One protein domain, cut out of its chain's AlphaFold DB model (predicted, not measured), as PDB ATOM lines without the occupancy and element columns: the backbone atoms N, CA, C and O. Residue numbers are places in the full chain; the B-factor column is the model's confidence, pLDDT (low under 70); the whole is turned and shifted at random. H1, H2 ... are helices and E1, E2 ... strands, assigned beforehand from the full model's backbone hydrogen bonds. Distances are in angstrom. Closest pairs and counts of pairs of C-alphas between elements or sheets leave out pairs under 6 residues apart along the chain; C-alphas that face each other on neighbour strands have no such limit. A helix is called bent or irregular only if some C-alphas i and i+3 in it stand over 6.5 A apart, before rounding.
ATOM      1  N   GLN A  74     257.987 175.069 229.523       89.75
ATOM      2  CA  GLN A  74     258.123 176.334 230.226       89.75
ATOM      3  C   GLN A  74     257.390 177.419 229.442       89.75
ATOM      4  O   GLN A  74     257.675 177.637 228.268       89.75
ATOM      5  N   ILE A  75     256.457 178.099 230.103       87.81
ATOM      6  CA  ILE A  75     255.763 179.276 229.587       87.81
ATOM      7  C   ILE A  75     256.173 180.440 230.485       87.81
ATOM      8  O   ILE A  75     255.888 180.447 231.684       87.81
ATOM      9  N   GLU A  76     256.900 181.394 229.910       85.44
ATOM     10  CA  GLU A  76     257.561 182.474 230.644       85.44
ATOM     11  C   GLU A  76     258.430 181.965 231.812       85.44
ATOM     12  O   GLU A  76     259.430 181.280 231.604       85.44
ATOM     13  N   ASN A  77     258.070 182.308 233.047       77.12
ATOM     14  CA  ASN A  77     258.756 181.949 234.283       77.12
ATOM     15  C   ASN A  77     258.150 180.712 234.972       77.12
ATOM     16  O   ASN A  77     258.488 180.420 236.124       77.12
ATOM     17  N   ARG A  78     257.224 179.999 234.315       79.50
ATOM     18  CA  ARG A  78     256.480 178.873 234.894       79.50
ATOM     19  C   ARG A  78     256.733 177.591 234.117       79.50
ATOM     20  O   ARG A  78     256.658 177.575 232.895       79.50
ATOM     21  N   VAL A  79     256.962 176.501 234.845       87.12
ATOM     22  CA  VAL A  79     257.019 175.150 234.274       87.12
ATOM     23  C   VAL A  79     255.721 174.425 234.596       87.12
ATOM     24  O   VAL A  79     255.189 174.508 235.709       87.12
ATOM     25  N   GLY A  80     255.206 173.715 233.612       90.50
ATOM     26  CA  GLY A  80     254.037 172.868 233.742       90.50
ATOM     27  C   GLY A  80     254.153 171.674 232.822       90.50
ATOM     28  O   GLY A  80     255.158 171.481 232.131       90.50
ATOM     29  N   TYR A  81     253.109 170.863 232.835       93.38
ATOM     30  CA  TYR A  81     252.976 169.764 231.909       93.38
ATOM     31  C   TYR A  81     251.621 169.776 231.210       93.38
ATOM     32  O   TYR A  81     250.594 170.141 231.790       93.38
ATOM     33  N   LEU A  82     251.645 169.362 229.948       94.62
ATOM     34  CA  LEU A  82     250.496 169.223 229.070       94.62
ATOM     35  C   LEU A  82     250.126 167.751 228.932       94.62
ATOM     36  O   LEU A  82     250.991 166.884 228.810       94.62
ATOM     37  N   ILE A  83     248.827 167.484 228.891       94.19
ATOM     38  CA  ILE A  83     248.261 166.202 228.471       94.19
ATOM     39  C   ILE A  83     247.126 166.463 227.485       94.19
ATOM     40  O   ILE A  83     246.407 167.451 227.620       94.19
ATOM     41  N   TYR A  84     246.956 165.587 226.499       92.88
ATOM     42  CA  TYR A  84     245.789 165.611 225.624       92.88
ATOM     43  C   TYR A  84     244.754 164.598 226.120       92.88
ATOM     44  O   TYR A  84     244.948 163.389 225.978       92.88
ATOM     45  N   ASP A  85     243.679 165.091 226.736       91.88
ATOM     46  CA  ASP A  85     242.683 164.253 227.409       91.88
ATOM     47  C   ASP A  85     241.266 164.839 227.303       91.88
ATOM     48  O   ASP A  85     241.060 165.968 226.855       91.88
ATOM     49  N   PHE A  86     240.259 164.059 227.690       90.56
ATOM     50  CA  PHE A  86     238.876 164.513 227.741       90.56
ATOM     51  C   PHE A  86     238.646 165.439 228.931       90.56
ATOM     52  O   PHE A  86     238.877 165.055 230.076       90.56
ATOM     53  N   GLN A  87     238.125 166.636 228.671       90.19
ATOM     54  CA  GLN A  87     237.719 167.585 229.703       90.19
ATOM     55  C   GLN A  87     236.228 167.915 229.597       90.19
ATOM     56  O   GLN A  87     235.696 168.016 228.482       90.19
ATOM     57  N   PRO A  88     235.543 168.067 230.745       90.56
ATOM     58  CA  PRO A  88     234.195 168.603 230.774       90.56
ATOM     59  C   PRO A  88     234.209 170.109 230.480       90.56
ATOM     60  O   PRO A  88     235.119 170.820 230.903       90.56
ATOM     61  N   TYR A  89     233.192 170.600 229.781       88.12
ATOM     62  CA  TYR A  89     232.940 172.026 229.579       88.12
ATOM     63  C   TYR A  89     231.432 172.282 229.531       88.12
ATOM     64  O   TYR A  89     230.662 171.365 229.247       88.12
ATOM     65  N   VAL A  90     231.022 173.511 229.831       90.69
ATOM     66  CA  VAL A  90     229.631 173.962 229.698       90.69
ATOM     67  C   VAL A  90     229.502 174.649 228.344       90.69
ATOM     68  O   VAL A  90     230.360 175.461 227.992       90.69
ATOM     69  N   ASP A  91     228.510 174.255 227.551       89.88
ATOM     70  CA  ASP A  91     228.248 174.871 226.251       89.88
ATOM     71  C   ASP A  91     227.307 176.083 226.353       89.88
ATOM     72  O   ASP A  91     226.888 176.478 227.436       89.88
ATOM     73  N   GLU A  92     226.976 176.680 225.208       91.75
ATOM     74  CA  GLU A  92     226.099 177.857 225.104       91.75
ATOM     75  C   GLU A  92     224.666 177.614 225.614       91.75
ATOM     76  O   GLU A  92     223.923 178.568 225.809       91.75
ATOM     77  N   ASN A  93     224.274 176.354 225.836       94.31
ATOM     78  CA  ASN A  93     222.953 175.963 226.328       94.31
ATOM     79  C   ASN A  93     223.011 175.452 227.779       94.31
ATOM     80  O   ASN A  93     222.198 174.611 228.166       94.31
ATOM     81  N   ASP A  94     224.019 175.867 228.554       92.31
ATOM     82  CA  ASP A  94     224.261 175.445 229.941       92.31
ATOM     83  C   ASP A  94     224.363 173.919 230.139       92.31
ATOM     84  O   ASP A  94     224.163 173.381 231.231       92.31
ATOM     85  N   THR A  95     224.721 173.184 229.083       94.19
ATOM     86  CA  THR A  95     224.823 171.726 229.127       94.19
ATOM     87  C   THR A  95     226.272 171.289 229.309       94.19
ATOM     88  O   THR A  95     227.171 171.692 228.568       94.19
ATOM     89  N   VAL A  96     226.513 170.394 230.272       92.50
ATOM     90  CA  VAL A  96     227.840 169.803 230.488       92.50
ATOM     91  C   VAL A  96     228.145 168.789 229.385       92.50
ATOM     92  O   VAL A  96     227.532 167.723 229.303       92.50
ATOM     93  N   LYS A  97     229.146 169.091 228.561       92.38
ATOM     94  CA  LYS A  97     229.671 168.224 227.498       92.38
ATOM     95  C   LYS A  97     231.109 167.807 227.790       92.38
ATOM     96  O   LYS A  97     231.783 168.385 228.636       92.38
ATOM     97  N   LYS A  98     231.597 166.784 227.083       92.81
ATOM     98  CA  LYS A  98     233.003 166.345 227.123       92.81
ATOM     99  C   LYS A  98     233.633 166.509 225.748       92.81
ATOM    100  O   LYS A  98     233.056 166.075 224.756       92.81
ATOM    101  N   ARG A  99     234.838 167.071 225.698       91.00
ATOM    102  CA  ARG A  99     235.650 167.162 224.475       91.00
ATOM    103  C   ARG A  99     237.090 166.773 224.764       91.00
ATOM    104  O   ARG A  99     237.536 166.921 225.899       91.00
ATOM    105  N   LYS A 100     237.820 166.297 223.753       93.00
ATOM    106  CA  LYS A 100     239.281 166.228 223.861       93.00
ATOM    107  C   LYS A 100     239.856 167.640 223.808       93.00
ATOM    108  O   LYS A 100     239.409 168.451 223.004       93.00
ATOM    109  N   ALA A 101     240.816 167.911 224.676       93.88
ATOM    110  CA  ALA A 101     241.501 169.189 224.769       93.88
ATOM    111  C   ALA A 101     242.926 168.978 225.289       93.88
ATOM    112  O   ALA A 101     243.220 167.983 225.961       93.88
ATOM    113  N   PHE A 102     243.806 169.929 225.001       94.62
ATOM    114  CA  PHE A 102     245.054 170.058 225.736       94.62
ATOM    115  C   PHE A 102     244.743 170.585 227.125       94.62
ATOM    116  O   PHE A 102     243.930 171.489 227.278       94.62
ATOM    117  N   VAL A 103     245.368 169.999 228.136       93.44
ATOM    118  CA  VAL A 103     245.155 170.334 229.541       93.44
ATOM    119  C   VAL A 103     246.488 170.700 230.147       93.44
ATOM    120  O   VAL A 103     247.403 169.878 230.184       93.44
ATOM    121  N   TRP A 104     246.579 171.924 230.646       93.00
ATOM    122  CA  TRP A 104     247.746 172.427 231.346       93.00
ATOM    123  C   TRP A 104     247.609 172.224 232.848       93.00
ATOM    124  O   TRP A 104     246.603 172.595 233.464       93.00
ATOM    125  N   ARG A 105     248.659 171.668 233.452       90.56
ATOM    126  CA  ARG A 105     248.833 171.605 234.902       90.56
ATOM    127  C   ARG A 105     250.172 172.241 235.254       90.56
ATOM    128  O   ARG A 105     251.205 171.863 234.706       90.56
ATOM    129  N   PHE A 106     250.163 173.180 236.189       85.50
ATOM    130  CA  PHE A 106     251.398 173.739 236.728       85.50
ATOM    131  C   PHE A 106     252.155 172.684 237.541       85.50
ATOM    132  O   PHE A 106     251.537 171.861 238.217       85.50
ATOM    133  N   ILE A 107     253.490 172.725 237.507       86.38
ATOM    134  CA  ILE A 107     254.283 172.010 238.507       86.38
ATOM    135  C   ILE A 107     254.239 172.827 239.801       86.38
ATOM    136  O   ILE A 107     254.689 173.974 239.842       86.38
ATOM    137  N   GLY A 108     253.665 172.232 240.845       76.94
ATOM    138  CA  GLY A 108     253.328 172.896 242.095       76.94
ATOM    139  C   GLY A 108     251.954 173.542 242.013       76.94
ATOM    140  O   GLY A 108     250.977 172.920 241.608       76.94
ATOM    141  N   PHE A 109     251.865 174.799 242.417       70.12
ATOM    142  CA  PHE A 109     250.588 175.461 242.584       70.12
ATOM    143  C   PHE A 109     250.159 176.276 241.359       70.12
ATOM    144  O   PHE A 109     250.934 177.070 240.827       70.12
ATOM    145  N   GLY A 110     248.894 176.152 240.967       69.56
ATOM    146  CA  GLY A 110     248.269 176.982 239.939       69.56
ATOM    147  C   GLY A 110     246.930 176.408 239.492       69.56
ATOM    148  O   GLY A 110     246.677 175.208 239.632       69.56
ATOM    149  N   ARG A 111     246.057 177.260 238.951       73.94
ATOM    150  CA  ARG A 111     244.796 176.795 238.365       73.94
ATOM    151  C   ARG A 111     245.089 176.069 237.066       73.94
ATOM    152  O   ARG A 111     245.904 176.500 236.264       73.94
ATOM    153  N   SER A 112     244.437 174.939 236.865       82.81
ATOM    154  CA  SER A 112     244.553 174.245 235.589       82.81
ATOM    155  C   SER A 112     243.655 174.895 234.551       82.81
ATOM    156  O   SER A 112     242.565 175.354 234.887       82.81
ATOM    157  N   CYS A 113     244.077 174.870 233.295       88.19
ATOM    158  CA  CYS A 113     243.260 175.294 232.165       88.19
ATOM    159  C   CYS A 113     243.301 174.241 231.057       88.19
ATOM    160  O   CYS A 113     244.136 173.332 231.070       88.19
ATOM    161  N   PHE A 114     242.361 174.337 230.122       92.69
ATOM    162  CA  PHE A 114     242.327 173.479 228.948       92.69
ATOM    163  C   PHE A 114     241.840 174.251 227.720       92.69
ATOM    164  O   PHE A 114     241.022 175.159 227.849       92.69
ATOM    165  N   ALA A 115     242.311 173.862 226.537       92.81
ATOM    166  CA  ALA A 115     241.934 174.462 225.263       92.81
ATOM    167  C   ALA A 115     242.016 173.430 224.121       92.81
ATOM    168  O   ALA A 115     242.738 172.435 224.238       92.81
ATOM    169  N   PRO A 116     241.254 173.622 223.033       92.12
ATOM    170  CA  PRO A 116     241.332 172.805 221.824       92.12
ATOM    171  C   PRO A 116     242.742 172.648 221.243       92.12
ATOM    172  O   PRO A 116     243.091 171.548 220.812       92.12
ATOM    173  N   THR A 117     243.552 173.711 221.252       93.31
ATOM    174  CA  THR A 117     244.899 173.742 220.655       93.31
ATOM    175  C   THR A 117     245.979 174.051 221.695       93.31
ATOM    176  O   THR A 117     245.687 174.509 222.803       93.31
ATOM    177  N   LYS A 118     247.248 173.763 221.373       92.69
ATOM    178  CA  LYS A 118     248.371 174.074 222.276       92.69
ATOM    179  C   LYS A 118     248.656 175.572 222.308       92.69
ATOM    180  O   LYS A 118     249.009 176.104 223.354       92.69
ATOM    181  N   GLU A 119     248.494 176.233 221.175       94.56
ATOM    182  CA  GLU A 119     248.699 177.664 220.992       94.56
ATOM    183  C   GLU A 119     247.747 178.443 221.908       94.56
ATOM    184  O   GLU A 119     248.196 179.270 222.702       94.56
ATOM    185  N   GLU A 120     246.465 178.065 221.922       93.00
ATOM    186  CA  GLU A 120     245.467 178.645 222.827       93.00
ATOM    187  C   GLU A 120     245.799 178.398 224.306       93.00
ATOM    188  O   GLU A 120     245.584 179.276 225.140       93.00
ATOM    189  N   ILE A 121     246.360 177.234 224.667       92.75
ATOM    190  CA  ILE A 121     246.847 177.012 226.039       92.75
ATOM    191  C   ILE A 121     247.936 178.014 226.401       92.75
ATOM    192  O   ILE A 121     247.901 178.589 227.489       92.75
ATOM    193  N   VAL A 122     248.918 178.202 225.519       92.38
ATOM    194  CA  VAL A 122     250.040 179.106 225.781       92.38
ATOM    195  C   VAL A 122     249.537 180.532 225.974       92.38
ATOM    196  O   VAL A 122     249.959 181.195 226.922       92.38
ATOM    197  N   GLU A 123     248.608 180.985 225.137       93.06
ATOM    198  CA  GLU A 123     247.981 182.303 225.262       93.06
ATOM    199  C   GLU A 123     247.180 182.446 226.560       93.06
ATOM    200  O   GLU A 123     247.375 183.417 227.290       93.06
ATOM    201  N   LEU A 124     246.351 181.456 226.911       90.12
ATOM    202  CA  LEU A 124     245.590 181.460 228.164       90.12
ATOM    203  C   LEU A 124     246.504 181.523 229.389       90.12
ATOM    204  O   LEU A 124     246.235 182.278 230.321       90.12
ATOM    205  N   VAL A 125     247.589 180.746 229.399       88.50
ATOM    206  CA  VAL A 125     248.551 180.742 230.507       88.50
ATOM    207  C   VAL A 125     249.292 182.077 230.588       88.50
ATOM    208  O   VAL A 125     249.446 182.602 231.688       88.50
ATOM    209  N   LYS A 126     249.714 182.658 229.457       88.81
ATOM    210  CA  LYS A 126     250.338 183.993 229.424       88.81
ATOM    211  C   LYS A 126     249.394 185.068 229.957       88.81
ATOM    212  O   LYS A 126     249.795 185.831 230.829       88.81
ATOM    213  N   LYS A 127     248.135 185.064 229.513       87.31
ATOM    214  CA  LYS A 127     247.100 185.989 229.987       87.31
ATOM    215  C   LYS A 127     246.880 185.864 231.493       87.31
ATOM    216  O   LYS A 127     246.867 186.870 232.183       87.31
ATOM    217  N   GLN A 128     246.798 184.641 232.026       82.62
ATOM    218  CA  GLN A 128     246.682 184.418 233.475       82.62
ATOM    219  C   GLN A 128     247.907 184.919 234.254       82.62
ATOM    220  O   GLN A 128     247.765 185.431 235.363       82.62
ATOM    221  N   ILE A 129     249.115 184.771 233.693       80.06
ATOM    222  CA  ILE A 129     250.343 185.311 234.291       80.06
ATOM    223  C   ILE A 129     250.291 186.844 234.318       80.06
ATOM    224  O   ILE A 129     250.595 187.431 235.355       80.06
ATOM    225  N   GLU A 130     249.894 187.480 233.217       82.94
ATOM    226  CA  GLU A 130     249.791 188.936 233.088       82.94
ATOM    227  C   GLU A 130     248.701 189.526 233.995       82.94
ATOM    228  O   GLU A 130     248.975 190.445 234.763       82.94
ATOM    229  N   GLU A 131     247.486 188.967 233.964       79.31
ATOM    230  CA  GLU A 131     246.369 189.369 234.829       79.31
ATOM    231  C   GLU A 131     246.791 189.352 236.300       79.31
ATOM    232  O   GLU A 131     246.554 190.312 237.030       79.31
ATOM    233  N   TYR A 132     247.497 188.300 236.722       73.44
ATOM    234  CA  TYR A 132     248.008 188.216 238.085       73.44
ATOM    235  C   TYR A 132     249.129 189.227 238.369       73.44
ATOM    236  O   TYR A 132     249.169 189.824 239.444       73.44
ATOM    237  N   GLN A 133     250.065 189.432 237.434       74.69
ATOM    238  CA  GLN A 133     251.123 190.435 237.599       74.69
ATOM    239  C   GLN A 133     250.541 191.846 237.746       74.69
ATOM    240  O   GLN A 133     251.088 192.640 238.509       74.69
ATOM    241  N   ASN A 134     249.426 192.142 237.084       79.81
ATOM    242  CA  ASN A 134     248.793 193.459 237.096       79.81
ATOM    243  C   ASN A 134     247.791 193.668 238.248       79.81
ATOM    244  O   ASN A 134     247.448 194.808 238.544       79.81
ATOM    245  N   ASP A 135     247.369 192.612 238.946       72.81
ATOM    246  CA  ASP A 135     246.459 192.696 240.097       72.81
ATOM    247  C   ASP A 135     247.201 193.126 241.376       72.81
ATOM    248  O   ASP A 135     247.602 192.307 242.202       72.81
ATOM    249  N   THR A 136     247.448 194.427 241.539       68.75
ATOM    250  CA  THR A 136     248.154 194.974 242.713       68.75
ATOM    251  C   THR A 136     247.421 194.740 244.030       68.75
ATOM    252  O   THR A 136     248.076 194.586 245.062       68.75
ATOM    253  N   ASP A 137     246.092 194.673 243.983       66.69
ATOM    254  CA  ASP A 137     245.226 194.781 245.157       66.69
ATOM    255  C   ASP A 137     244.919 193.407 245.776       66.69
ATOM    256  O   ASP A 137     244.782 193.297 246.994       66.69
ATOM    257  N   ASN A 138     244.884 192.334 244.968       60.22
ATOM    258  CA  ASN A 138     244.556 190.974 245.424       60.22
ATOM    259  C   ASN A 138     245.682 189.952 245.217       60.22
ATOM    260  O   ASN A 138     245.438 188.744 245.326       60.22
ATOM    261  N   ARG A 139     246.925 190.408 245.002       55.00
ATOM    262  CA  ARG A 139     248.141 189.570 244.875       55.00
ATOM    263  C   ARG A 139     248.269 188.469 245.949       55.00
ATOM    264  O   ARG A 139     248.885 187.442 245.682       55.00
ATOM    265  N   GLY A 140     247.672 188.639 247.135       49.72
ATOM    266  CA  GLY A 140     247.649 187.639 248.217       49.72
ATOM    267  C   GLY A 140     246.394 186.754 248.325       49.72
ATOM    268  O   GLY A 140     246.445 185.738 249.015       49.72
ATOM    269  N   TYR A 141     245.283 187.107 247.669       50.16
ATOM    270  CA  TYR A 141     243.983 186.428 247.816       50.16
ATOM    271  C   TYR A 141     243.580 185.618 246.584       50.16
ATOM    272  O   TYR A 141     242.908 184.589 246.702       50.16
ATOM    273  N   ASN A 142     244.013 186.044 245.397       50.81
ATOM    274  CA  ASN A 142     243.787 185.275 244.189       50.81
ATOM    275  C   ASN A 142     244.689 184.042 244.206       50.81
ATOM    276  O   ASN A 142     245.909 184.133 244.307       50.81
ATOM    277  N   THR A 143     244.063 182.863 244.135       48.69
ATOM    278  CA  THR A 143     244.693 181.533 244.102       48.69
ATOM    279  C   THR A 143     245.449 181.320 242.790       48.69
ATOM    280  O   THR A 143     245.141 180.444 241.985       48.69
ATOM    281  N   TYR A 144     246.471 182.135 242.580       47.66
ATOM    282  CA  TYR A 144     247.579 181.883 241.691       47.66
ATOM    283  C   TYR A 144     248.811 181.860 242.581       47.66
ATOM    284  O   TYR A 144     249.365 182.914 242.886       47.66
ATOM    285  N   PRO A 145     249.199 180.696 243.123       43.56
ATOM    286  CA  PRO A 145     250.164 180.725 244.202       43.56
ATOM    287  C   PRO A 145     251.534 181.056 243.616       43.56
ATOM    288  O   PRO A 145     252.198 180.261 242.935       43.56
ATOM    289  N   TYR A 146     251.910 182.310 243.835       43.25
ATOM    290  CA  TYR A 146     253.287 182.708 243.993       43.25
ATOM    291  C   TYR A 146     253.880 181.884 245.135       43.25
ATOM    292  O   TYR A 146     253.202 181.586 246.115       43.25
ATOM    293  N   TYR A 147     255.137 181.489 244.955       44.91
ATOM    294  CA  TYR A 147     255.897 180.560 245.795       44.91
ATOM    295  C   TYR A 147     255.613 179.068 245.569       44.91
ATOM    296  O   TYR A 147     255.487 178.288 246.508       44.91
ATOM    297  N   THR A 148     255.692 178.603 244.319       42.88
ATOM    298  CA  THR A 148     256.484 177.373 244.162       42.88
ATOM    299  C   THR A 148     257.939 177.784 244.385       42.88
ATOM    300  O   THR A 148     258.366 178.835 243.909       42.88
ATOM    301  N   ARG A 149     258.733 176.988 245.107       45.81
ATOM    302  CA  ARG A 149     260.172 177.235 245.342       45.81
ATOM    303  C   ARG A 149     261.005 177.271 244.038       45.81
ATOM    304  O   ARG A 149     262.226 177.324 244.077       45.81
ATOM    305  N   HIS A 150     260.359 177.216 242.874       53.81
ATOM    306  CA  HIS A 150     260.931 176.825 241.592       53.81
ATOM    307  C   HIS A 150     260.601 177.827 240.476       53.81
ATOM    308  O   HIS A 150     260.399 177.437 239.324       53.81
ATOM    309  N   PHE A 151     260.533 179.117 240.814       57.59
ATOM    310  CA  PHE A 151     260.596 180.197 239.828       57.59
ATOM    311  C   PHE A 151     261.877 180.042 239.000       57.59
ATOM    312  O   PHE A 151     262.962 179.877 239.559       57.59
ATOM    313  N   ARG A 152     261.754 180.084 237.671       64.12
ATOM    314  CA  ARG A 152     262.894 179.979 236.754       64.12
ATOM    315  C   ARG A 152     262.991 181.228 235.903       64.12
ATOM    316  O   ARG A 152     261.971 181.789 235.506       64.12
ATOM    317  N   ALA A 153     264.225 181.639 235.620       64.75
ATOM    318  CA  ALA A 153     264.486 182.697 234.656       64.75
ATOM    319  C   ALA A 153     263.811 182.357 233.319       64.75
ATOM    320  O   ALA A 153     263.714 181.179 232.946       64.75
ATOM    321  N   LYS A 154     263.327 183.387 232.614       63.31
ATOM    322  CA  LYS A 154     262.791 183.215 231.263       63.31
ATOM    323  C   LYS A 154     263.869 182.543 230.420       63.31
ATOM    324  O   LYS A 154     265.019 182.978 230.415       63.31
ATOM    325  N   LYS A 155     263.503 181.453 229.752       57.81
ATOM    326  CA  LYS A 155     264.374 180.843 228.759       57.81
ATOM    327  C   LYS A 155     264.253 181.708 227.510       57.81
ATOM    328  O   LYS A 155     263.155 181.815 226.970       57.81
ATOM    329  N   GLU A 156     265.330 182.383 227.124       46.22
ATOM    330  CA  GLU A 156     265.393 183.027 225.812       46.22
ATOM    331  C   GLU A 156     265.192 181.918 224.770       46.22
ATOM    332  O   GLU A 156     265.900 180.906 224.797       46.22
ATOM    333  N   MET A 157     264.117 182.036 223.985       46.19
ATOM    334  CA  MET A 157     263.798 181.118 222.889       46.19
ATOM    335  C   MET A 157     264.560 181.516 221.638       46.19
ATOM    336  O   MET A 157     264.600 182.735 221.362       46.19
TER     337      MET A 157
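This is residues 74 to 157 of the 157 residues of an uncharacterized protein of Bacillus sp. RO1 (UniProt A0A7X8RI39). A long two-stranded hairpin, E1 and E2, is sharply bent partway along; the short strand E3 lies beside E2, and one helix, H1, packs over one face of this small sheet. Beyond the helix comes a tail with no named element, and residues 133 to 141, at the end of H1 and the start of this tail, stick out. The printed part has 84 residues with three named strands and one named helix, in the order E1, E2, E3, H1; the sheet runs E1, E2, E3, antiparallel throughout, and the class is mixed. The whole is only just compact, close to loose, with a radius of gyration of the C-alphas of 14.2 A and spans of 39 by 32 by 19 A.

E1, residues 78 to 90, begins at C-alpha 78 (256.480, 178.873, 234.894) and is 27.8 A long. E2, residues 96 to 106, is 24.7 A long. E3, residues 113 to 115, is 7.1 A long. H1, residues 118 to 134, is 24.4 A long and ends at C-alpha 134 (248.793, 193.459, 237.096).

The twisted sheet is a meander, each strand the antiparallel neighbour of the one before, with E1 and E3 as edge strands. In the hairpin of E1 and E2, N 83 and O 103 are 3.1 A apart and N 99 and O 87 are 3.1 A apart, within hydrogen-bond range. E1 bends by 89 degrees at residue 85 and E2 by 85 degrees at residue 100; their C-alphas 85 and 100 face each other at 5.3 A. In the hairpin of E2 and E3, N 102 and O 115 are 2.8 A apart, within hydrogen-bond range. H1 is on one face of the sheet, giving two layers, a helix on a sheet, at a height over the sheet of 5.9 A. It lies over E3 and only just over E2, on which 3 of its C-alphas fall. On the local plane it stands at 29 degrees to E3, only just along the strands. The closest C-alphas of E3 and H1 are those of Ala 115 and Ile 121, 5.6 A apart. E1 and H1 are near each other, with 6 pairs of C-alphas within 10 A. In H1 every O i to N i+4 pair is within hydrogen-bond range.

The two C-alphas farthest apart, those of Asn 93 and Glu 156, are 43.0 A from each other. The printed part has no cut and ends at residue 157, the chain's last. The links E1 to E2 and E3 to H1 are tight, and that from E2 to E3 is short. Residues 74 to 75 pair antiparallel with residues 78 to 79 of E1. Residues 135 to 157 hold no named element. The mean pLDDT of the printed part is 78.8; residue 110 and residues 136 to 157 are under 70.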